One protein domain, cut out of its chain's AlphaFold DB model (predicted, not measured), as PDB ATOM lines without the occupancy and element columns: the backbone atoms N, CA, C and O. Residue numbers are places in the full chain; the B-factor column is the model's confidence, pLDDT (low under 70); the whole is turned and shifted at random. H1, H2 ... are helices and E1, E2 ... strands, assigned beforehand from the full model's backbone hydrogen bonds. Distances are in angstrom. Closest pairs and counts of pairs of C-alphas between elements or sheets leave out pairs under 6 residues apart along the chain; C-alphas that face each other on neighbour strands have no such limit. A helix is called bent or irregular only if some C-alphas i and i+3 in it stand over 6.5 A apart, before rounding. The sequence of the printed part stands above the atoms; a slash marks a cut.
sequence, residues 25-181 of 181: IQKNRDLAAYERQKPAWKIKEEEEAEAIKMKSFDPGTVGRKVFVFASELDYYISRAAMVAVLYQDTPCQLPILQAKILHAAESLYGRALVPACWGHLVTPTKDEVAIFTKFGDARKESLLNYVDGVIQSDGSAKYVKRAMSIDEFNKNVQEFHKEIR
ATOM      1  N   ILE A  25     -49.816  -4.830  25.488       76.31
ATOM      2  CA  ILE A  25     -49.942  -6.293  25.541       76.31
ATOM      3  C   ILE A  25     -50.163  -6.849  24.136       76.31
ATOM      4  O   ILE A  25     -49.551  -7.857  23.778       76.31
ATOM      5  N   GLN A  26     -50.995  -6.187  23.329       79.88
ATOM      6  CA  GLN A  26     -51.222  -6.598  21.948       79.88
ATOM      7  C   GLN A  26     -49.947  -6.434  21.107       79.88
ATOM      8  O   GLN A  26     -49.499  -7.399  20.494       79.88
ATOM      9  N   LYS A  27     -49.279  -5.276  21.187       77.69
ATOM     10  CA  LYS A  27     -48.002  -5.028  20.499       77.69
ATOM     11  C   LYS A  27     -46.916  -6.035  20.894       77.69
ATOM     12  O   LYS A  27     -46.198  -6.526  20.028       77.69
ATOM     13  N   ASN A  28     -46.820  -6.387  22.176       78.19
ATOM     14  CA  ASN A  28     -45.860  -7.380  22.661       78.19
ATOM     15  C   ASN A  28     -46.183  -8.794  22.158       78.19
ATOM     16  O   ASN A  28     -45.274  -9.553  21.829       78.19
ATOM     17  N   ARG A  29     -47.469  -9.160  22.066       79.81
ATOM     18  CA  ARG A  29     -47.894 -10.438  21.472       79.81
ATOM     19  C   ARG A  29     -47.573 -10.503  19.984       79.81
ATOM     20  O   ARG A  29     -47.090 -11.539  19.532       79.81
ATOM     21  N   ASP A  30     -47.801  -9.412  19.264       81.69
ATOM     22  CA  ASP A  30     -47.541  -9.318  17.829       81.69
ATOM     23  C   ASP A  30     -46.030  -9.361  17.535       81.69
ATOM     24  O   ASP A  30     -45.602 -10.112  16.658       81.69
ATOM     25  N   LEU A  31     -45.206  -8.669  18.333       74.19
ATOM     26  CA  LEU A  31     -43.739  -8.786  18.312       74.19
ATOM     27  C   LEU A  31     -43.284 -10.224  18.572       74.19
ATOM     28  O   LEU A  31     -42.555 -10.793  17.766       74.19
ATOM     29  N   ALA A  32     -43.782 -10.858  19.635       73.06
ATOM     30  CA  ALA A  32     -43.423 -12.234  19.965       73.06
ATOM     31  C   ALA A  32     -43.900 -13.251  18.909       73.06
ATOM     32  O   ALA A  32     -43.330 -14.338  18.791       73.06
ATOM     33  N   ALA A  33     -44.978 -12.961  18.176       76.62
ATOM     34  CA  ALA A  33     -45.441 -13.782  17.059       76.62
ATOM     35  C   ALA A  33     -44.562 -13.584  15.815       76.62
ATOM     36  O   ALA A  33     -44.217 -14.563  15.156       76.62
ATOM     37  N   TYR A  34     -44.155 -12.344  15.533       71.56
ATOM     38  CA  TYR A  34     -43.221 -12.005  14.462       71.56
ATOM     39  C   TYR A  34     -41.832 -12.616  14.693       71.56
ATOM     40  O   TYR A  34     -41.271 -13.249  13.799       71.56
ATOM     41  N   GLU A  35     -41.298 -12.513  15.909       69.50
ATOM     42  CA  GLU A  35     -40.016 -13.115  16.288       69.50
ATOM     43  C   GLU A  35     -40.046 -14.642  16.175       69.50
ATOM     44  O   GLU A  35     -39.100 -15.237  15.666       69.50
ATOM     45  N   ARG A  36     -41.164 -15.285  16.539       70.31
ATOM     46  CA  ARG A  36     -41.364 -16.734  16.345       70.31
ATOM     47  C   ARG A  36     -41.429 -17.162  14.877       70.31
ATOM     48  O   ARG A  36     -41.213 -18.335  14.589       70.31
ATOM     49  N   GLN A  37     -41.728 -16.241  13.962       78.81
ATOM     50  CA  GLN A  37     -41.714 -16.489  12.519       78.81
ATOM     51  C   GLN A  37     -40.343 -16.230  11.882       78.81
ATOM     52  O   GLN A  37     -40.147 -16.601  10.721       78.81
ATOM     53  N   LYS A  38     -39.379 -15.627  12.598       78.81
ATOM     54  CA  LYS A  38     -38.022 -15.475  12.067       78.81
ATOM     55  C   LYS A  38     -37.402 -16.868  11.891       78.81
ATOM     56  O   LYS A  38     -37.313 -17.632  12.853       78.81
ATOM     57  N   PRO A  39     -36.954 -17.233  10.678       84.44
ATOM     58  CA  PRO A  39     -36.304 -18.515  10.473       84.44
ATOM     59  C   PRO A  39     -34.966 -18.540  11.226       84.44
ATOM     60  O   PRO A  39     -34.259 -17.534  11.279       84.44
ATOM     61  N   ALA A  40     -34.592 -19.699  11.773       83.88
ATOM     62  CA  ALA A  40     -33.420 -19.842  12.645       83.88
ATOM     63  C   ALA A  40     -32.101 -19.330  12.026       83.88
ATOM     64  O   ALA A  40     -31.235 -18.834  12.743       83.88
ATOM     65  N   TRP A  41     -31.953 -19.403  10.697       80.12
ATOM     66  CA  TRP A  41     -30.774 -18.875  10.003       80.12
ATOM     67  C   TRP A  41     -30.643 -17.352  10.121       80.12
ATOM     68  O   TRP A  41     -29.527 -16.856  10.227       80.12
ATOM     69  N   LYS A  42     -31.763 -16.619  10.149       83.50
ATOM     70  CA  LYS A  42     -31.773 -15.156  10.235       83.50
ATOM     71  C   LYS A  42     -31.428 -14.675  11.642       83.50
ATOM     72  O   LYS A  42     -30.683 -13.719  11.783       83.50
ATOM     73  N   ILE A  43     -31.913 -15.379  12.669       83.06
ATOM     74  CA  ILE A  43     -31.547 -15.118  14.072       83.06
ATOM     75  C   ILE A  43     -30.033 -15.277  14.244       83.06
ATOM     76  O   ILE A  43     -29.360 -14.373  14.726       83.06
ATOM     77  N   LYS A  44     -29.482 -16.392  13.752       83.88
ATOM     78  CA  LYS A  44     -28.041 -16.651  13.808       83.88
ATOM     79  C   LYS A  44     -27.225 -15.604  13.040       83.88
ATOM     80  O   LYS A  44     -26.156 -15.201  13.487       83.88
ATOM     81  N   GLU A  45     -27.711 -15.156  11.884       84.75
ATOM     82  CA  GLU A  45     -27.058 -14.099  11.108       84.75
ATOM     83  C   GLU A  45     -27.063 -12.745  11.838       84.75
ATOM     84  O   GLU A  45     -26.051 -12.039  11.812       84.75
ATOM     85  N   GLU A  46     -28.170 -12.392  12.496       83.56
ATOM     86  CA  GLU A  46     -28.272 -11.195  13.334       83.56
ATOM     87  C   GLU A  46     -27.245 -11.283  14.477       83.56
ATOM     88  O   GLU A  46     -26.349 -10.442  14.528       83.56
ATOM     89  N   GLU A  47     -27.248 -12.358  15.275       85.31
ATOM     90  CA  GLU A  47     -26.296 -12.590  16.381       85.31
ATOM     91  C   GLU A  47     -24.820 -12.524  15.940       85.31
ATOM     92  O   GLU A  47     -23.982 -11.888  16.584       85.31
ATOM     93  N   GLU A  48     -24.480 -13.147  14.808       85.00
ATOM     94  CA  GLU A  48     -23.131 -13.079  14.240       85.00
ATOM     95  C   GLU A  48     -22.750 -11.646  13.834       85.00
ATOM     96  O   GLU A  48     -21.604 -11.231  14.022       85.00
ATOM     97  N   ALA A  49     -23.689 -10.877  13.272       80.50
ATOM     98  CA  ALA A  49     -23.441  -9.490  12.890       80.50
ATOM     99  C   ALA A  49     -23.222  -8.604  14.126       80.50
ATOM    100  O   ALA A  49     -22.316  -7.768  14.122       80.50
ATOM    101  N   GLU A  50     -23.994  -8.818  15.195       82.06
ATOM    102  CA  GLU A  50     -23.794  -8.126  16.471       82.06
ATOM    103  C   GLU A  50     -22.407  -8.424  17.043       82.06
ATOM    104  O   GLU A  50     -21.659  -7.500  17.370       82.06
ATOM    105  N   ALA A  51     -22.013  -9.700  17.073       84.25
ATOM    106  CA  ALA A  51     -20.701 -10.118  17.555       84.25
ATOM    107  C   ALA A  51     -19.553  -9.484  16.747       84.25
ATOM    108  O   ALA A  51     -18.553  -9.039  17.319       84.25
ATOM    109  N   ILE A  52     -19.697  -9.384  15.420       84.06
ATOM    110  CA  ILE A  52     -18.706  -8.739  14.546       84.06
ATOM    111  C   ILE A  52     -18.576  -7.242  14.863       84.06
ATOM    112  O   ILE A  52     -17.455  -6.736  14.951       84.06
ATOM    113  N   LYS A  53     -19.691  -6.529  15.053       82.00
ATOM    114  CA  LYS A  53     -19.679  -5.094  15.394       82.00
ATOM    115  C   LYS A  53     -19.154  -4.831  16.807       82.00
ATOM    116  O   LYS A  53     -18.455  -3.844  17.030       82.00
ATOM    117  N   MET A  54     -19.448  -5.718  17.753       83.75
ATOM    118  CA  MET A  54     -18.903  -5.647  19.109       83.75
ATOM    119  C   MET A  54     -17.397  -5.894  19.135       83.75
ATOM    120  O   MET A  54     -16.682  -5.244  19.889       83.75
ATOM    121  N   LYS A  55     -16.878  -6.760  18.260       83.56
ATOM    122  CA  LYS A  55     -15.434  -7.001  18.149       83.56
ATOM    123  C   LYS A  55     -14.645  -5.761  17.710       83.56
ATOM    124  O   LYS A  55     -13.460  -5.671  18.018       83.56
ATOM    125  N   SER A  56     -15.270  -4.825  16.990       78.69
ATOM    126  CA  SER A  56     -14.635  -3.562  16.598       78.69
ATOM    127  C   SER A  56     -14.851  -2.424  17.596       78.69
ATOM    128  O   SER A  56     -14.463  -1.296  17.305       78.69
ATOM    129  N   PHE A  57     -15.477  -2.685  18.748       88.19
ATOM    130  CA  PHE A  57     -15.651  -1.683  19.793       88.19
ATOM    131  C   PHE A  57     -14.326  -1.343  20.479       88.19
ATOM    132  O   PHE A  57     -13.603  -2.234  20.924       88.19
ATOM    133  N   ASP A  58     -14.040  -0.047  20.600       89.12
ATOM    134  CA  ASP A  58     -12.927   0.480  21.386       89.12
ATOM    135  C   ASP A  58     -13.427   1.003  22.747       89.12
ATOM    136  O   ASP A  58     -14.095   2.043  22.793       89.12
ATOM    137  N   PRO A  59     -13.071   0.358  23.876       89.31
ATOM    138  CA  PRO A  59     -13.421   0.836  25.214       89.31
ATOM    139  C   PRO A  59     -12.913   2.252  25.539       89.31
ATOM    140  O   PRO A  59     -13.473   2.915  26.409       89.31
ATOM    141  N   GLY A  60     -11.892   2.762  24.838       91.44
ATOM    142  CA  GLY A  60     -11.406   4.142  24.980       91.44
ATOM    143  C   GLY A  60     -12.392   5.219  24.503       91.44
ATOM    144  O   GLY A  60     -12.146   6.423  24.677       91.44
ATOM    145  N   THR A  61     -13.512   4.806  23.904       92.56
ATOM    146  CA  THR A  61     -14.584   5.683  23.418       92.56
ATOM    147  C   THR A  61     -15.737   5.856  24.408       92.56
ATOM    148  O   THR A  61     -16.601   6.705  24.194       92.56
ATOM    149  N   VAL A  62     -15.739   5.113  25.521       96.06
ATOM    150  CA  VAL A  62     -16.776   5.208  26.558       96.06
ATOM    151  C   VAL A  62     -16.863   6.631  27.113       96.06
ATOM    152  O   VAL A  62     -15.856   7.265  27.421       96.06
ATOM    153  N   GLY A  63     -18.088   7.141  27.240       96.06
ATOM    154  CA  GLY A  63     -18.382   8.489  27.725       96.06
ATOM    155  C   GLY A  63     -18.221   9.598  26.682       96.06
ATOM    156  O   GLY A  63     -18.584  10.741  26.967       96.06
ATOM    157  N   ARG A  64     -17.722   9.297  25.475       96.50
ATOM    158  CA  ARG A  64     -17.566  10.305  24.418       96.50
ATOM    159  C   ARG A  64     -18.903  10.693  23.801       96.50
ATOM    160  O   ARG A  64     -19.816   9.872  23.683       96.50
ATOM    161  N   LYS A  65     -18.984  11.957  23.381       97.88
ATOM    162  CA  LYS A  65     -20.124  12.505  22.639       97.88
ATOM    163  C   LYS A  65     -20.004  12.155  21.166       97.88
ATOM    164  O   LYS A  65     -18.947  12.338  20.555       97.88
ATOM    165  N   VAL A  66     -21.100  11.670  20.604       98.06
ATOM    166  CA  VAL A  66     -21.152  11.173  19.233       98.06
ATOM    167  C   VAL A  66     -22.410  11.657  18.529       98.06
ATOM    168  O   VAL A  66     -23.452  11.808  19.160       98.06
ATOM    169  N   PHE A  67     -22.329  11.830  17.211       98.25
ATOM    170  CA  PHE A  67     -23.512  11.749  16.362       98.25
ATOM    171  C   PHE A  67     -23.680  10.308  15.887       98.25
ATOM    172  O   PHE A  67     -22.747   9.720  15.343       98.25
ATOM    173  N   VAL A  68     -24.862   9.733  16.072       97.75
ATOM    174  CA  VAL A  68     -25.164   8.354  15.683       97.75
ATOM    175  C   VAL A  68     -26.223   8.348  14.596       97.75
ATOM    176  O   VAL A  68     -27.271   8.977  14.736       97.75
ATOM    177  N   PHE A  69     -25.950   7.604  13.531       97.69
ATOM    178  CA  PHE A  69     -26.956   7.161  12.580       97.69
ATOM    179  C   PHE A  69     -27.191   5.669  12.802       97.69
ATOM    180  O   PHE A  69     -26.240   4.880  12.821       97.69
ATOM    181  N   ALA A  70     -28.448   5.287  13.004       95.50
ATOM    182  CA  ALA A  70     -28.840   3.926  13.338       95.50
ATOM    183  C   ALA A  70     -30.115   3.523  12.596       95.50
ATOM    184  O   ALA A  70     -30.943   4.371  12.265       95.50
ATOM    185  N   SER A  71     -30.266   2.223  12.343       92.06
ATOM    186  CA  SER A  71     -31.470   1.657  11.724       92.06
ATOM    187  C   SER A  71     -32.693   1.753  12.634       92.06
ATOM    188  O   SER A  71     -33.817   1.852  12.151       92.06
ATOM    189  N   GLU A  72     -32.465   1.731  13.945       89.81
ATOM    190  CA  GLU A  72     -33.490   1.802  14.977       89.81
ATOM    191  C   GLU A  72     -33.075   2.834  16.024       89.81
ATOM    192  O   GLU A  72     -31.908   2.908  16.419       89.81
ATOM    193  N   LEU A  73     -34.035   3.657  16.447       89.44
ATOM    194  CA  LEU A  73     -33.829   4.694  17.448       89.44
ATOM    195  C   LEU A  73     -34.667   4.370  18.680       89.44
ATOM    196  O   LEU A  73     -35.895   4.416  18.636       89.44
ATOM    197  N   ASP A  74     -33.974   4.096  19.775       91.69
ATOM    198  CA  ASP A  74     -34.533   3.981  21.117       91.69
ATOM    199  C   ASP A  74     -33.671   4.816  22.079       91.69
ATOM    200  O   ASP A  74     -32.646   5.386  21.693       91.69
ATOM    201  N   TYR A  75     -34.071   4.907  23.344       93.00
ATOM    202  CA  TYR A  75     -33.320   5.606  24.381       93.00
ATOM    203  C   TYR A  75     -31.894   5.048  24.546       93.00
ATOM    204  O   TYR A  75     -30.957   5.806  24.812       93.00
ATOM    205  N   TYR A  76     -31.720   3.743  24.323       94.81
ATOM    206  CA  TYR A  76     -30.420   3.099  24.164       94.81
ATOM    207  C   TYR A  76     -30.310   2.515  22.759       94.81
ATOM    208  O   TYR A  76     -31.030   1.595  22.389       94.81
ATOM    209  N   ILE A  77     -29.383   3.048  21.974       95.44
ATOM    210  CA  ILE A  77     -29.109   2.602  20.614       95.44
ATOM    211  C   ILE A  77     -28.060   1.505  20.710       95.44
ATOM    212  O   ILE A  77     -26.898   1.776  21.027       95.44
ATOM    213  N   SER A  78     -28.466   0.262  20.459       93.81
ATOM    214  CA  SER A  78     -27.540  -0.867  20.464       93.81
ATOM    215  C   SER A  78     -26.445  -0.660  19.417       93.81
ATOM    216  O   SER A  78     -26.678  -0.108  18.339       93.81
ATOM    217  N   ARG A  79     -25.229  -1.141  19.699       92.31
ATOM    218  CA  ARG A  79     -24.130  -1.078  18.722       92.31
ATOM    219  C   ARG A  79     -24.472  -1.821  17.426       92.31
ATOM    220  O   ARG A  79     -24.022  -1.438  16.348       92.31
ATOM    221  N   ALA A  80     -25.306  -2.853  17.525       89.94
ATOM    222  CA  ALA A  80     -25.833  -3.600  16.394       89.94
ATOM    223  C   ALA A  80     -26.684  -2.740  15.446       89.94
ATOM    224  O   ALA A  80     -26.541  -2.867  14.229       89.94
ATOM    225  N   ALA A  81     -27.499  -1.828  15.981       92.44
ATOM    226  CA  ALA A  81     -28.332  -0.918  15.194       92.44
ATOM    227  C   ALA A  81     -27.535   0.236  14.563       92.44
ATOM    228  O   ALA A  81     -28.010   0.876  13.624       92.44
ATOM    229  N   MET A  82     -26.318   0.511  15.040       95.31
ATOM    230  CA  MET A  82     -25.495   1.600  14.516       95.31
ATOM    231  C   MET A  82     -25.020   1.313  13.087       95.31
ATOM    232  O   MET A  82     -24.512   0.230  12.756       95.31
ATOM    233  N   VAL A  83     -25.160   2.339  12.252       95.88
ATOM    234  CA  VAL A  83     -24.694   2.391  10.864       95.88
ATOM    235  C   VAL A  83     -23.517   3.356  10.742       95.88
ATOM    236  O   VAL A  83     -22.561   3.068  10.026       95.88
ATOM    237  N   ALA A  84     -23.545   4.475  11.464       97.25
ATOM    238  CA  ALA A  84     -22.407   5.376  11.572       97.25
ATOM    239  C   ALA A  84     -22.326   6.001  12.967       97.25
ATOM    240  O   ALA A  84     -23.348   6.312  13.578       97.25
ATOM    241  N   VAL A  85     -21.101   6.211  13.439       97.75
ATOM    242  CA  VAL A  85     -20.787   6.886  14.703       97.75
ATOM    243  C   VAL A  85     -19.756   7.965  14.404       97.75
ATOM    244  O   VAL A  85     -18.667   7.663  13.927       97.75
ATOM    245  N   LEU A  86     -20.094   9.224  14.653       98.19
ATOM    246  CA  LEU A  86     -19.236  10.375  14.392       98.19
ATOM    247  C   LEU A  86     -18.787  10.956  15.731       98.19
ATOM    248  O   LEU A  86     -19.585  11.565  16.443       98.19
ATOM    249  N   TYR A  87     -17.528  10.748  16.108       97.44
ATOM    250  CA  TYR A  87     -17.008  11.233  17.383       97.44
ATOM    251  C   TYR A  87     -16.761  12.739  17.312       97.44
ATOM    252  O   TYR A  87     -16.041  13.199  16.431       97.44
ATOM    253  N   GLN A  88     -17.350  13.515  18.227       96.50
ATOM    254  CA  GLN A  88     -17.338  14.985  18.139       96.50
ATOM    255  C   GLN A  88     -16.002  15.615  18.552       96.50
ATOM    256  O   GLN A  88     -15.617  16.664  18.050       96.50
ATOM    257  N   ASP A  89     -15.280  14.977  19.468       94.06
ATOM    258  CA  ASP A  89     -14.086  15.519  20.126       94.06
ATOM    259  C   ASP A  89     -12.817  14.702  19.848       94.06
ATOM    260  O   ASP A  89     -11.746  14.972  20.392       94.06
ATOM    261  N   THR A  90     -12.927  13.676  19.006       93.62
ATOM    262  CA  THR A  90     -11.855  12.708  18.796       93.62
ATOM    263  C   THR A  90     -11.176  12.977  17.463       93.62
ATOM    264  O   THR A  90     -11.864  12.949  16.446       93.62
ATOM    265  N   PRO A  91      -9.857  13.226  17.414       93.69
ATOM    266  CA  PRO A  91      -9.168  13.492  16.158       93.69
ATOM    267  C   PRO A  91      -9.080  12.233  15.287       93.69
ATOM    268  O   PRO A  91      -8.875  11.124  15.787       93.69
ATOM    269  N   CYS A  92      -9.194  12.413  13.972       94.12
ATOM    270  CA  CYS A  92      -8.984  11.353  12.989       94.12
ATOM    271  C   CYS A  92      -7.525  10.861  13.006       94.12
ATOM    272  O   CYS A  92      -6.587  11.657  12.960       94.12
ATOM    273  N   GLN A  93      -7.335   9.538  13.023       91.00
ATOM    274  CA  GLN A  93      -6.012   8.894  12.990       91.00
ATOM    275  C   GLN A  93      -5.739   8.117  11.694       91.00
ATOM    276  O   GLN A  93      -4.692   7.485  11.561       91.00
ATOM    277  N   LEU A  94      -6.667   8.137  10.730       91.12
ATOM    278  CA  LEU A  94      -6.424   7.503   9.437       91.12
ATOM    279  C   LEU A  94      -5.321   8.254   8.672       91.12
ATOM    280  O   LEU A  94      -5.227   9.478   8.787       91.12
ATOM    281  N   PRO A  95      -4.505   7.553   7.863       89.00
ATOM    282  CA  PRO A  95      -3.414   8.151   7.093       89.00
ATOM    283  C   PRO A  95      -3.939   8.914   5.860       89.00
ATOM    284  O   PRO A  95      -3.600   8.599   4.723       89.00
ATOM    285  N   ILE A  96      -4.797   9.910   6.082       82.62
ATOM    286  CA  ILE A  96      -5.412  10.755   5.053       82.62
ATOM    287  C   ILE A  96      -4.703  12.115   5.048       82.62
ATOM    288  O   ILE A  96      -4.367  12.668   6.101       82.62
ATOM    289  N   LEU A  97      -4.482  12.683   3.859       79.00
ATOM    290  CA  LEU A  97      -3.990  14.053   3.725       79.00
ATOM    291  C   LEU A  97      -4.960  15.006   4.450       79.00
ATOM    292  O   LEU A  97      -6.158  14.974   4.199       79.00
ATOM    293  N   GLN A  98      -4.447  15.853   5.345       76.31
ATOM    294  CA  GLN A  98      -5.253  16.753   6.190       76.31
ATOM    295  C   GLN A  98      -6.158  16.060   7.235       76.31
ATOM    296  O   GLN A  98      -7.059  16.694   7.768       76.31
ATOM    297  N   ALA A  99      -5.874  14.819   7.652       75.81
ATOM    298  CA  ALA A  99      -6.604  14.153   8.747       75.81
ATOM    299  C   ALA A  99      -6.725  14.988  10.042       75.81
ATOM    300  O   ALA A  99      -7.677  14.825  10.796       75.81
ATOM    301  N   LYS A 100      -5.796  15.924  10.290       77.44
ATOM    302  CA  LYS A 100      -5.785  16.784  11.487       77.44
ATOM    303  C   LYS A 100      -7.006  17.699  11.632       77.44
ATOM    304  O   LYS A 100      -7.280  18.119  12.749       77.44
ATOM    305  N   ILE A 101      -7.688  18.039  10.535       87.44
ATOM    306  CA  ILE A 101      -8.920  18.852  10.569       87.44
ATOM    307  C   ILE A 101     -10.187  17.991  10.617       87.44
ATOM    308  O   ILE A 101     -11.291  18.525  10.654       87.44
ATOM    309  N   LEU A 102     -10.029  16.667  10.578       94.69
ATOM    310  CA  LEU A 102     -11.115  15.704  10.623       94.69
ATOM    311  C   LEU A 102     -11.185  15.052  12.002       94.69
ATOM    312  O   LEU A 102     -10.204  14.945  12.743       94.69
ATOM    313  N   HIS A 103     -12.361  14.531  12.297       96.44
ATOM    314  CA  HIS A 103     -12.651  13.792  13.506       96.44
ATOM    315  C   HIS A 103     -12.755  12.295  13.211       96.44
ATOM    316  O   HIS A 103     -13.006  11.885  12.078       96.44
ATOM    317  N   ALA A 104     -12.532  11.456  14.216       96.19
ATOM    318  CA  ALA A 104     -12.690  10.016  14.099       96.19
ATOM    319  C   ALA A 104     -14.165   9.655  13.893       96.19
ATOM    320  O   ALA A 104     -15.066  10.280  14.453       96.19
ATOM    321  N   ALA A 105     -14.406   8.613  13.111       97.31
ATOM    322  CA  ALA A 105     -15.717   8.030  12.913       97.31
ATOM    323  C   ALA A 105     -15.625   6.505  12.831       97.31
ATOM    324  O   ALA A 105     -14.562   5.921  12.615       97.31
ATOM    325  N   GLU A 106     -16.777   5.870  12.936       96.75
ATOM    326  CA  GLU A 106     -17.007   4.497  12.530       96.75
ATOM    327  C   GLU A 106     -18.118   4.486  11.492       96.75
ATOM    328  O   GLU A 106     -19.132   5.170  11.634       96.75
ATOM    329  N   SER A 107     -17.941   3.696  10.441       96.00
ATOM    330  CA  SER A 107     -18.954   3.512   9.411       96.00
ATOM    331  C   SER A 107     -19.179   2.036   9.169       96.00
ATOM    332  O   SER A 107     -18.227   1.263   9.089       96.00
ATOM    333  N   LEU A 108     -20.432   1.655   8.956       93.56
ATOM    334  CA  LEU A 108     -20.780   0.327   8.495       93.56
ATOM    335  C   LEU A 108     -20.149   0.088   7.121       93.56
ATOM    336  O   LEU A 108     -20.315   0.888   6.200       93.56
ATOM    337  N   TYR A 109     -19.406  -1.007   7.012       90.69
ATOM    338  CA  TYR A 109     -18.874  -1.530   5.763       90.69
ATOM    339  C   TYR A 109     -19.054  -3.049   5.777       90.69
ATOM    340  O   TYR A 109     -18.460  -3.762   6.592       90.69
ATOM    341  N   GLY A 110     -19.944  -3.550   4.918       88.25
ATOM    342  CA  GLY A 110     -20.449  -4.917   5.031       88.25
ATOM    343  C   GLY A 110     -21.190  -5.115   6.357       88.25
ATOM    344  O   GLY A 110     -22.196  -4.461   6.611       88.25
ATOM    345  N   ARG A 111     -20.679  -6.007   7.215       86.62
ATOM    346  CA  ARG A 111     -21.290  -6.352   8.515       86.62
ATOM    347  C   ARG A 111     -20.607  -5.692   9.719       86.62
ATOM    348  O   ARG A 111     -21.075  -5.869  10.836       86.62
ATOM    349  N   ALA A 112     -19.518  -4.947   9.518       88.69
ATOM    350  CA  ALA A 112     -18.715  -4.384  10.604       88.69
ATOM    351  C   ALA A 112     -18.714  -2.855  10.584       88.69
ATOM    352  O   ALA A 112     -18.698  -2.239   9.519       88.69
ATOM    353  N   LEU A 113     -18.651  -2.252  11.770       93.25
ATOM    354  CA  LEU A 113     -18.261  -0.855  11.916       93.25
ATOM    355  C   LEU A 113     -16.744  -0.765  11.761       93.25
ATOM    356  O   LEU A 113     -16.000  -1.335  12.565       93.25
ATOM    357  N   VAL A 114     -16.293  -0.097  10.702       93.94
ATOM    358  CA  VAL A 114     -14.872   0.097  10.410       93.94
ATOM    359  C   VAL A 114     -14.443   1.528  10.720       93.94
ATOM    360  O   VAL A 114     -15.252   2.445  10.565       93.94
ATOM    361  N   PRO A 115     -13.165   1.737  11.087       95.12
ATOM    362  CA  PRO A 115     -12.609   3.072  11.245       95.12
ATOM    363  C   PRO A 115     -12.824   3.944  10.007       95.12
ATOM    364  O   PRO A 115     -12.585   3.527   8.867       95.12
ATOM    365  N   ALA A 116     -13.255   5.169  10.263       96.12
ATOM    366  CA  ALA A 116     -13.512   6.222   9.303       96.12
ATOM    367  C   ALA A 116     -13.074   7.569   9.902       96.12
ATOM    368  O   ALA A 116     -12.693   7.664  11.070       96.12
ATOM    369  N   CYS A 117     -13.135   8.619   9.096       96.62
ATOM    370  CA  CYS A 117     -12.991   9.995   9.537       96.62
ATOM    371  C   CYS A 117     -14.135  10.836   8.996       96.62
ATOM    372  O   CYS A 117     -14.681  10.520   7.942       96.62
ATOM    373  N   TRP A 118     -14.500  11.896   9.702       97.31
ATOM    374  CA  TRP A 118     -15.578  12.777   9.289       97.31
ATOM    375  C   TRP A 118     -15.245  14.247   9.520       97.31
ATOM    376  O   TRP A 118     -14.355  14.587  10.301       97.31
ATOM    377  N   GLY A 119     -15.958  15.123   8.823       95.88
ATOM    378  CA  GLY A 119     -15.882  16.564   9.026       95.88
ATOM    379  C   GLY A 119     -17.076  17.278   8.406       95.88
ATOM    380  O   GLY A 119     -17.746  16.731   7.529       95.88
ATOM    381  N   HIS A 120     -17.339  18.497   8.868       95.12
ATOM    382  CA  HIS A 120     -18.379  19.344   8.293       95.12
ATOM    383  C   HIS A 120     -17.987  19.822   6.896       95.12
ATOM    384  O   HIS A 120     -16.839  20.198   6.646       95.12
ATOM    385  N   LEU A 121     -18.964  19.844   5.996       93.50
ATOM    386  CA  LEU A 121     -18.839  20.533   4.723       93.50
ATOM    387  C   LEU A 121     -19.227  22.003   4.893       93.50
ATOM    388  O   LEU A 121     -20.007  22.376   5.768       93.50
ATOM    389  N   VAL A 122     -18.658  22.856   4.042       89.56
ATOM    390  CA  VAL A 122     -18.985  24.284   4.025       89.56
ATOM    391  C   VAL A 122     -20.304  24.458   3.280       89.56
ATOM    392  O   VAL A 122     -20.318  24.676   2.069       89.56
ATOM    393  N   THR A 123     -21.414  24.315   4.000       88.88
ATOM    394  CA  THR A 123     -22.763  24.552   3.477       88.88
ATOM    395  C   THR A 123     -23.478  25.645   4.271       88.88
ATOM    396  O   THR A 123     -23.224  25.796   5.470       88.88
ATOM    397  N   PRO A 124     -24.396  26.401   3.638       84.81
ATOM    398  CA  PRO A 124     -25.225  27.400   4.319       84.81
ATOM    399  C   PRO A 124     -25.942  26.870   5.563       84.81
ATOM    400  O   PRO A 124     -26.066  27.543   6.579       84.81
ATOM    401  N   THR A 125     -26.405  25.633   5.463       89.12
ATOM    402  CA  THR A 125     -27.212  24.920   6.449       89.12
ATOM    403  C   THR A 125     -26.380  24.314   7.573       89.12
ATOM    404  O   THR A 125     -26.930  24.046   8.641       89.12
ATOM    405  N   LYS A 126     -25.071  24.111   7.352       91.38
ATOM    406  CA  LYS A 126     -24.129  23.428   8.258       91.38
ATOM    407  C   LYS A 126     -24.536  21.994   8.630       91.38
ATOM    408  O   LYS A 126     -23.981  21.422   9.566       91.38
ATOM    409  N   ASP A 127     -25.500  21.417   7.917       94.31
ATOM    410  CA  ASP A 127     -26.024  20.075   8.169       94.31
ATOM    411  C   ASP A 127     -25.214  18.993   7.455       94.31
ATOM    412  O   ASP A 127     -25.224  17.845   7.885       94.31
ATOM    413  N   GLU A 128     -24.510  19.337   6.379       96.31
ATOM    414  CA  GLU A 128     -23.765  18.360   5.600       96.31
ATOM    415  C   GLU A 128     -22.423  18.003   6.248       96.31
ATOM    416  O   GLU A 128     -21.625  18.859   6.649       96.31
ATOM    417  N   VAL A 129     -22.141  16.705   6.265       97.00
ATOM    418  CA  VAL A 129     -20.866  16.128   6.677       97.00
ATOM    419  C   VAL A 129     -20.325  15.222   5.580       97.00
ATOM    420  O   VAL A 129     -21.078  14.606   4.826       97.00
ATOM    421  N   ALA A 130     -19.003  15.120   5.498       96.25
ATOM    422  CA  ALA A 130     -18.331  14.108   4.697       96.25
ATOM    423  C   ALA A 130     -17.753  13.027   5.607       96.25
ATOM    424  O   ALA A 130     -17.165  13.343   6.641       96.25
ATOM    425  N   ILE A 131     -17.903  11.766   5.203       96.56
ATOM    426  CA  ILE A 131     -17.367  10.592   5.894       96.56
ATOM    427  C   ILE A 131     -16.444   9.851   4.932       96.56
ATOM    428  O   ILE A 131     -16.844   9.522   3.816       96.56
ATOM    429  N   PHE A 132     -15.230   9.570   5.392       95.06
ATOM    430  CA  PHE A 132     -14.156   8.911   4.659       95.06
ATOM    431  C   PHE A 132     -13.791   7.612   5.368       95.06
ATOM    432  O   PHE A 132     -13.337   7.636   6.510       95.06
ATOM    433  N   THR A 133     -13.988   6.465   4.728       94.62
ATOM    434  CA  THR A 133     -13.637   5.173   5.331       94.62
ATOM    435  C   THR A 133     -12.142   4.894   5.180       94.62
ATOM    436  O   THR A 133     -11.469   5.434   4.301       94.62
ATOM    437  N   LYS A 134     -11.606   3.971   5.989       93.12
ATOM    438  CA  LYS A 134     -10.225   3.481   5.818       93.12
ATOM    439  C   LYS A 134      -9.936   2.827   4.456       93.12
ATOM    440  O   LYS A 134      -8.776   2.553   4.167       93.12
ATOM    441  N   PHE A 135     -10.965   2.534   3.658       93.25
ATOM    442  CA  PHE A 135     -10.836   1.918   2.336       93.25
ATOM    443  C   PHE A 135     -10.790   2.944   1.196       93.25
ATOM    444  O   PHE A 135     -10.621   2.559   0.045       93.25
ATOM    445  N   GLY A 136     -10.892   4.239   1.509       90.00
ATOM    446  CA  GLY A 136     -10.856   5.317   0.520       90.00
ATOM    447  C   GLY A 136     -12.229   5.730  -0.011       90.00
ATOM    448  O   GLY A 136     -12.303   6.671  -0.796       90.00
ATOM    449  N   ASP A 137     -13.311   5.089   0.440       91.50
ATOM    450  CA  ASP A 137     -14.664   5.522   0.096       91.50
ATOM    451  C   ASP A 137     -15.002   6.826   0.811       91.50
ATOM    452  O   ASP A 137     -14.767   6.969   2.014       91.50
ATOM    453  N   ALA A 138     -15.614   7.747   0.076       93.00
ATOM    454  CA  ALA A 138     -16.135   8.993   0.608       93.00
ATOM    455  C   ALA A 138     -17.629   9.095   0.311       93.00
ATOM    456  O   ALA A 138     -18.072   8.814  -0.804       93.00
ATOM    457  N   ARG A 139     -18.407   9.544   1.291       95.19
ATOM    458  CA  ARG A 139     -19.819   9.876   1.088       95.19
ATOM    459  C   ARG A 139     -20.214  11.114   1.870       95.19
ATOM    460  O   ARG A 139     -19.546  11.490   2.832       95.19
ATOM    461  N   LYS A 140     -21.303  11.735   1.429       96.12
ATOM    462  CA  LYS A 140     -21.921  12.877   2.093       96.12
ATOM    463  C   LYS A 140     -23.174  12.426   2.818       96.12
ATOM    464  O   LYS A 140     -23.933  11.628   2.272       96.12
ATOM    465  N   GLU A 141     -23.387  12.960   4.007       96.31
ATOM    466  CA  GLU A 141     -24.594  12.732   4.794       96.31
ATOM    467  C   GLU A 141     -25.070  14.044   5.429       96.31
ATOM    468  O   GLU A 141     -24.314  15.012   5.505       96.31
ATOM    469  N   SER A 142     -26.327  14.076   5.874       96.19
ATOM    470  CA  SER A 142     -26.912  15.213   6.592       96.19
ATOM    471  C   SER A 142     -27.108  14.860   8.063       96.19
ATOM    472  O   SER A 142     -27.695  13.822   8.379       96.19
ATOM    473  N   LEU A 143     -26.690  15.751   8.963       96.44
ATOM    474  CA  LEU A 143     -26.878  15.649  10.412       96.44
ATOM    475  C   LEU A 143     -28.351  15.638  10.836       96.44
ATOM    476  O   LEU A 143     -28.654  15.241  11.959       96.44
ATOM    477  N   LEU A 144     -29.286  15.985   9.948       95.62
ATOM    478  CA  LEU A 144     -30.720  15.809  10.197       95.62
ATOM    479  C   LEU A 144     -31.113  14.338  10.410       95.62
ATOM    480  O   LEU A 144     -32.095  14.056  11.101       95.62
ATOM    481  N   ASN A 145     -30.334  13.407   9.848       96.00
ATOM    482  CA  ASN A 145     -30.534  11.965  10.008       96.00
ATOM    483  C   ASN A 145     -29.845  11.398  11.257       96.00
ATOM    484  O   ASN A 145     -29.976  10.211  11.541       96.00
ATOM    485  N   TYR A 146     -29.115  12.230  12.001       97.81
ATOM    486  CA  TYR A 146     -28.320  11.806  13.143       97.81
ATOM    487  C   TYR A 146     -28.945  12.231  14.469       97.81
ATOM    488  O   TYR A 146     -29.719  13.190  14.580       97.81
ATOM    489  N   VAL A 147     -28.546  11.523  15.517       97.88
ATOM    490  CA  VAL A 147     -28.874  11.854  16.901       97.88
ATOM    491  C   VAL A 147     -27.604  12.068  17.707       97.88
ATOM    492  O   VAL A 147     -26.601  11.399  17.484       97.88
ATOM    493  N   ASP A 148     -27.649  12.998  18.649       97.62
ATOM    494  CA  ASP A 148     -26.641  13.115  19.690       97.62
ATOM    495  C   ASP A 148     -26.756  11.938  20.650       97.62
ATOM    496  O   ASP A 148     -27.842  11.625  21.155       97.62
ATOM    497  N   GLY A 149     -25.615  11.334  20.951       97.38
ATOM    498  CA  GLY A 149     -25.514  10.249  21.904       97.38
ATOM    499  C   GLY A 149     -24.242  10.291  22.738       97.38
ATOM    500  O   GLY A 149     -23.302  11.040  22.462       97.38
ATOM    501  N   VAL A 150     -24.225   9.456  23.775       98.00
ATOM    502  CA  VAL A 150     -23.043   9.200  24.607       98.00
ATOM    503  C   VAL A 150     -22.765   7.706  24.645       98.00
ATOM    504  O   VAL A 150     -23.632   6.930  25.058       98.00
ATOM    505  N   ILE A 151     -21.555   7.309  24.253       97.56
ATOM    506  CA  ILE A 151     -21.148   5.899  24.228       97.56
ATOM    507  C   ILE A 151     -21.112   5.326  25.649       97.56
ATOM    508  O   ILE A 151     -20.539   5.921  26.562       97.56
ATOM    509  N   GLN A 152     -21.736   4.171  25.834       97.31
ATOM    510  CA  GLN A 152     -21.785   3.423  27.085       97.31
ATOM    511  C   GLN A 152     -20.702   2.332  27.113       97.31
ATOM    512  O   GLN A 152     -20.059   2.035  26.108       97.31
ATOM    513  N   SER A 153     -20.489   1.722  28.280       94.31
ATOM    514  CA  SER A 153     -19.465   0.684  28.486       94.31
ATOM    515  C   SER A 153     -19.681  -0.590  27.666       94.31
ATOM    516  O   SER A 153     -18.732  -1.330  27.430       94.31
ATOM    517  N   ASP A 154     -20.916  -0.852  27.246       91.00
ATOM    518  CA  ASP A 154     -21.301  -1.975  26.386       91.00
ATOM    519  C   ASP A 154     -21.232  -1.629  24.885       91.00
ATOM    520  O   ASP A 154     -21.661  -2.414  24.045       91.00
ATOM    521  N   GLY A 155     -20.722  -0.444  24.536       92.19
ATOM    522  CA  GLY A 155     -20.625   0.043  23.162       92.19
ATOM    523  C   GLY A 155     -21.935   0.549  22.559       92.19
ATOM    524  O   GLY A 155     -21.917   1.023  21.421       92.19
ATOM    525  N   SER A 156     -23.049   0.489  23.296       95.06
ATOM    526  CA  SER A 156     -24.287   1.177  22.926       95.06
ATOM    527  C   SER A 156     -24.119   2.697  23.033       95.06
ATOM    528  O   SER A 156     -23.169   3.203  23.636       95.06
ATOM    529  N   ALA A 157     -25.047   3.452  22.451       97.00
ATOM    530  CA  ALA A 157     -25.124   4.894  22.631       97.00
ATOM    531  C   ALA A 157     -26.415   5.250  23.357       97.00
ATOM    532  O   ALA A 157     -27.508   4.884  22.934       97.00
ATOM    533  N   LYS A 158     -26.299   6.021  24.433       97.81
ATOM    534  CA  LYS A 158     -27.455   6.618  25.090       97.81
ATOM    535  C   LYS A 158     -27.921   7.820  24.277       97.81
ATOM    536  O   LYS A 158     -27.143   8.759  24.112       97.81
ATOM    537  N   TYR A 159     -29.166   7.803  23.813       97.44
ATOM    538  CA  TYR A 159     -29.785   8.923  23.110       97.44
ATOM    539  C   TYR A 159     -29.851  10.167  24.007       97.44
ATOM    540  O   TYR A 159     -30.228  10.088  25.180       97.44
ATOM    541  N   VAL A 160     -29.510  11.329  23.446       97.06
ATOM    542  CA  VAL A 160     -29.612  12.633  24.119       97.06
ATOM    543  C   VAL A 160     -30.647  13.517  23.431       97.06
ATOM    544  O   VAL A 160     -31.594  13.970  24.071       97.06
ATOM    545  N   LYS A 161     -30.464  13.789  22.135       95.69
ATOM    546  CA  LYS A 161     -31.348  14.628  21.309       95.69
ATOM    547  C   LYS A 161     -31.068  14.378  19.826       95.69
ATOM    548  O   LYS A 161     -30.192  13.594  19.484       95.69
ATOM    549  N   ARG A 162     -31.779  15.048  18.917       95.94
ATOM    550  CA  ARG A 162     -31.373  15.092  17.499       95.94
ATOM    551  C   ARG A 162     -30.080  15.895  17.340       95.94
ATOM    552  O   ARG A 162     -29.923  16.900  18.029       95.94
ATOM    553  N   ALA A 163     -29.206  15.470  16.428       96.12
ATOM    554  CA  ALA A 163     -27.947  16.164  16.148       96.12
ATOM    555  C   ALA A 163     -28.192  17.572  15.582       96.12
ATOM    556  O   ALA A 163     -27.527  18.522  15.978       96.12
ATOM    557  N   MET A 164     -29.202  17.709  14.716       95.38
ATOM    558  CA  MET A 164     -29.718  18.991  14.243       95.38
ATOM    559  C   MET A 164     -31.249  18.967  14.219       95.38
ATOM    560  O   MET A 164     -31.869  17.969  13.839       95.38
ATOM    561  N   SER A 165     -31.872  20.067  14.640       93.62
ATOM    562  CA  SER A 165     -33.326  20.239  14.531       93.62
ATOM    563  C   SER A 165     -33.726  20.873  13.196       93.62
ATOM    564  O   SER A 165     -32.949  21.605  12.587       93.62
ATOM    565  N   ILE A 166     -34.966  20.640  12.753       92.19
ATOM    566  CA  ILE A 166     -35.512  21.282  11.544       92.19
ATOM    567  C   ILE A 166     -35.543  22.812  11.708       92.19
ATOM    568  O   ILE A 166     -35.269  23.541  10.758       92.19
ATOM    569  N   ASP A 167     -35.825  23.305  12.915       93.44
ATOM    570  CA  ASP A 167     -35.847  24.741  13.201       93.44
ATOM    571  C   ASP A 167     -34.454  25.365  13.096       93.44
ATOM    572  O   ASP A 167     -34.297  26.436  12.514       93.44
ATOM    573  N   GLU A 168     -33.431  24.678  13.608       92.62
ATOM    574  CA  GLU A 168     -32.032  25.087  13.469       92.62
ATOM    575  C   GLU A 168     -31.594  25.107  12.002       92.62
ATOM    576  O   GLU A 168     -31.017  26.093  11.547       92.62
ATOM    577  N   PHE A 169     -31.943  24.071  11.238       92.81
ATOM    578  CA  PHE A 169     -31.695  24.028   9.799       92.81
ATOM    579  C   PHE A 169     -32.334  25.222   9.078       92.81
ATOM    580  O   PHE A 169     -31.660  25.958   8.356       92.81
ATOM    581  N   ASN A 170     -33.625  25.468   9.318       93.31
ATOM    582  CA  ASN A 170     -34.357  26.574   8.702       93.31
ATOM    583  C   ASN A 170     -33.783  27.936   9.102       93.31
ATOM    584  O   ASN A 170     -33.693  28.839   8.268       93.31
ATOM    585  N   LYS A 171     -33.367  28.084  10.364       94.19
ATOM    586  CA  LYS A 171     -32.694  29.286  10.854       94.19
ATOM    587  C   LYS A 171     -31.392  29.535  10.090       94.19
ATOM    588  O   LYS A 171     -31.197  30.649   9.612       94.19
ATOM    589  N   ASN A 172     -30.559  28.511   9.902       91.69
ATOM    590  CA  ASN A 172     -29.300  28.631   9.161       91.69
ATOM    591  C   ASN A 172     -29.534  29.053   7.697       91.69
ATOM    592  O   ASN A 172     -28.856  29.948   7.194       91.69
ATOM    593  N   VAL A 173     -30.552  28.491   7.029       91.69
ATOM    594  CA  VAL A 173     -30.944  28.910   5.666       91.69
ATOM    595  C   VAL A 173     -31.345  30.387   5.627       91.69
ATOM    596  O   VAL A 173     -30.933  31.129   4.735       91.69
ATOM    597  N   GLN A 174     -32.158  30.829   6.589       92.75
ATOM    598  CA  GLN A 174     -32.607  32.219   6.658       92.75
ATOM    599  C   GLN A 174     -31.459  33.191   6.939       92.75
ATOM    600  O   GLN A 174     -31.438  34.275   6.360       92.75
ATOM    601  N   GLU A 175     -30.531  32.828   7.823       92.00
ATOM    602  CA  GLU A 175     -29.335  33.623   8.119       92.00
ATOM    603  C   GLU A 175     -28.458  33.765   6.875       92.00
ATOM    604  O   GLU A 175     -28.150  34.888   6.481       92.00
ATOM    605  N   PHE A 176     -28.189  32.669   6.166       90.50
ATOM    606  CA  PHE A 176     -27.444  32.717   4.910       90.50
ATOM    607  C   PHE A 176     -28.103  33.625   3.862       90.50
ATOM    608  O   PHE A 176     -27.440  34.454   3.246       90.50
ATOM    609  N   HIS A 177     -29.428  33.539   3.689       90.19
ATOM    610  CA  HIS A 177     -30.159  34.426   2.775       90.19
ATOM    611  C   HIS A 177     -30.090  35.911   3.160       90.19
ATOM    612  O   HIS A 177     -30.263  36.760   2.286       90.19
ATOM    613  N   LYS A 178     -29.882  36.237   4.443       92.19
ATOM    614  CA  LYS A 178     -29.670  37.620   4.892       92.19
ATOM    615  C   LYS A 178     -28.252  38.102   4.601       92.19
ATOM    616  O   LYS A 178     -28.097  39.269   4.294       92.19
ATOM    617  N   GLU A 179     -27.250  37.231   4.690       89.75
ATOM    618  CA  GLU A 179     -25.842  37.592   4.465       89.75
ATOM    619  C   GLU A 179     -25.504  37.836   2.988       89.75
ATOM    620  O   GLU A 179     -24.585  38.591   2.684       89.75
ATOM    621  N   ILE A 180     -26.243  37.210   2.067       89.94
ATOM    622  CA  ILE A 180     -26.039  37.368   0.616       89.94
ATOM    623  C   ILE A 180     -26.862  38.507  -0.016       89.94
ATOM    624  O   ILE A 180     -26.786  38.692  -1.232       89.94
ATOM    625  N   ARG A 181     -27.688  39.216   0.764       72.94
ATOM    626  CA  ARG A 181     -28.500  40.360   0.315       72.94
ATOM    627  C   ARG A 181     -27.892  41.670   0.786       72.94
ATOM    628  O   ARG A 181     -27.920  42.617  -0.026       72.94
TER     629      ARG A 181
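What this domain is: This is residues 25 to 181 of the 181 residues of an uncharacterized protein of Herbaspirillum frisingense (UniProt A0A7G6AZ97). One sheet of eight strands is folded back on itself into two leaves that are partly face to face: E6 and E5 make the smaller leaf, E3, E2, E1, E7 and E8 the larger, and E4 is the hinge between them. Helices extend the length at both ends: H2 meets the hinge strand with its last residues and leads away to H1, whose residues 25 to 34 stick out free, while H3 runs away from the sheet after E8. The printed part has 157 residues, with three named helices and eight named strands in the order H1, H2, E1 to E8, H3, and the class is mixed, helices and strands. Across the sheet the order is E6, E5, E4, E3, E2, E1, E7, E8, antiparallel throughout. The whole is only just compact, close to loose, with a radius of gyration of the C-alphas of 17.9 A and spans of 60 by 40 by 27 A.

Where its parts are: The longest strand by residues is E2, residues 82 to 91, 20.3 A from first to last C-alpha, beginning at C-alpha 82 (-25.495, 1.600, 14.516); it bends by 79 degrees at residue 88. Beside it are E1, residues 65 to 70, and E3, residues 103 to 109, 18.3 A long. E4, residues 112 to 120, is 23.8 A long and bends by 62 degrees at residue 115. E5 holds residues 128 to 133, E6 residues 138 to 142, E7 residues 147 to 151 and E8 residues 157 to 162. H1, residues 25 to 37, is 18.5 A long and begins at C-alpha 25 (-49.942, -6.293, 25.541). H2, residues 40 to 55, is 22.8 A long. H3, residues 166 to 179, is 20.2 A long and ends at C-alpha 179 (-25.842, 37.592, 4.465).

How they stand to each other: The sheet is strongly twisted, its edge strands are E6 and E8, and it is a folded sheet, one sheet bent back on itself, with 13 pairs of C-alphas within 11 A between its leaves. E1 to E6 form a meander, each strand the antiparallel neighbour of the one before. In the hairpin of E1 and E2, N 67 and O 86 are 2.9 A apart, within hydrogen-bond range. In the hairpin of E2 and E3, N 106 and O 85 are 2.8 A apart. E3 and E4, also a hairpin, have N 105 and O 116 at 2.8 A. The hairpin of E4 and E5 has N 117 and O 132 at 2.8 A, and that of E5 and E6 has N 131 and O 139 at 2.9 A. E1 and E7 are antiparallel at 117 degrees, with N 68 and O 147 at 2.8 A. E7 and E8 form a hairpin, with N 148 and O 161 at 2.7 A. E6 and E7 are apart, though they follow each other in the chain. H2 is on the sheet but only grazes it, with its residues 49 to 55; the closest C-alphas of H2 and E4 are those of Lys 53 and Ala 112, 4.9 A apart. H1 and H3 are not on the sheet, and H1 and H2 are apart. In H1, H2 and H3 every O i to N i+4 pair is within hydrogen-bond range.

The domain as a whole: The two C-alphas farthest apart are those of Ala 40 and Arg 181, at 61.6 A. Residues 25 to 34 and 36 to 42 stand free; without them the body spans 58 by 38 by 25 A. The links E1 to E2 and E2 to E3 are long, with 11 residues each. The printed part has no cut and ends at residue 181, the chain's last residue. The mean pLDDT of the printed part is 90.5, and residue 35 is under 70.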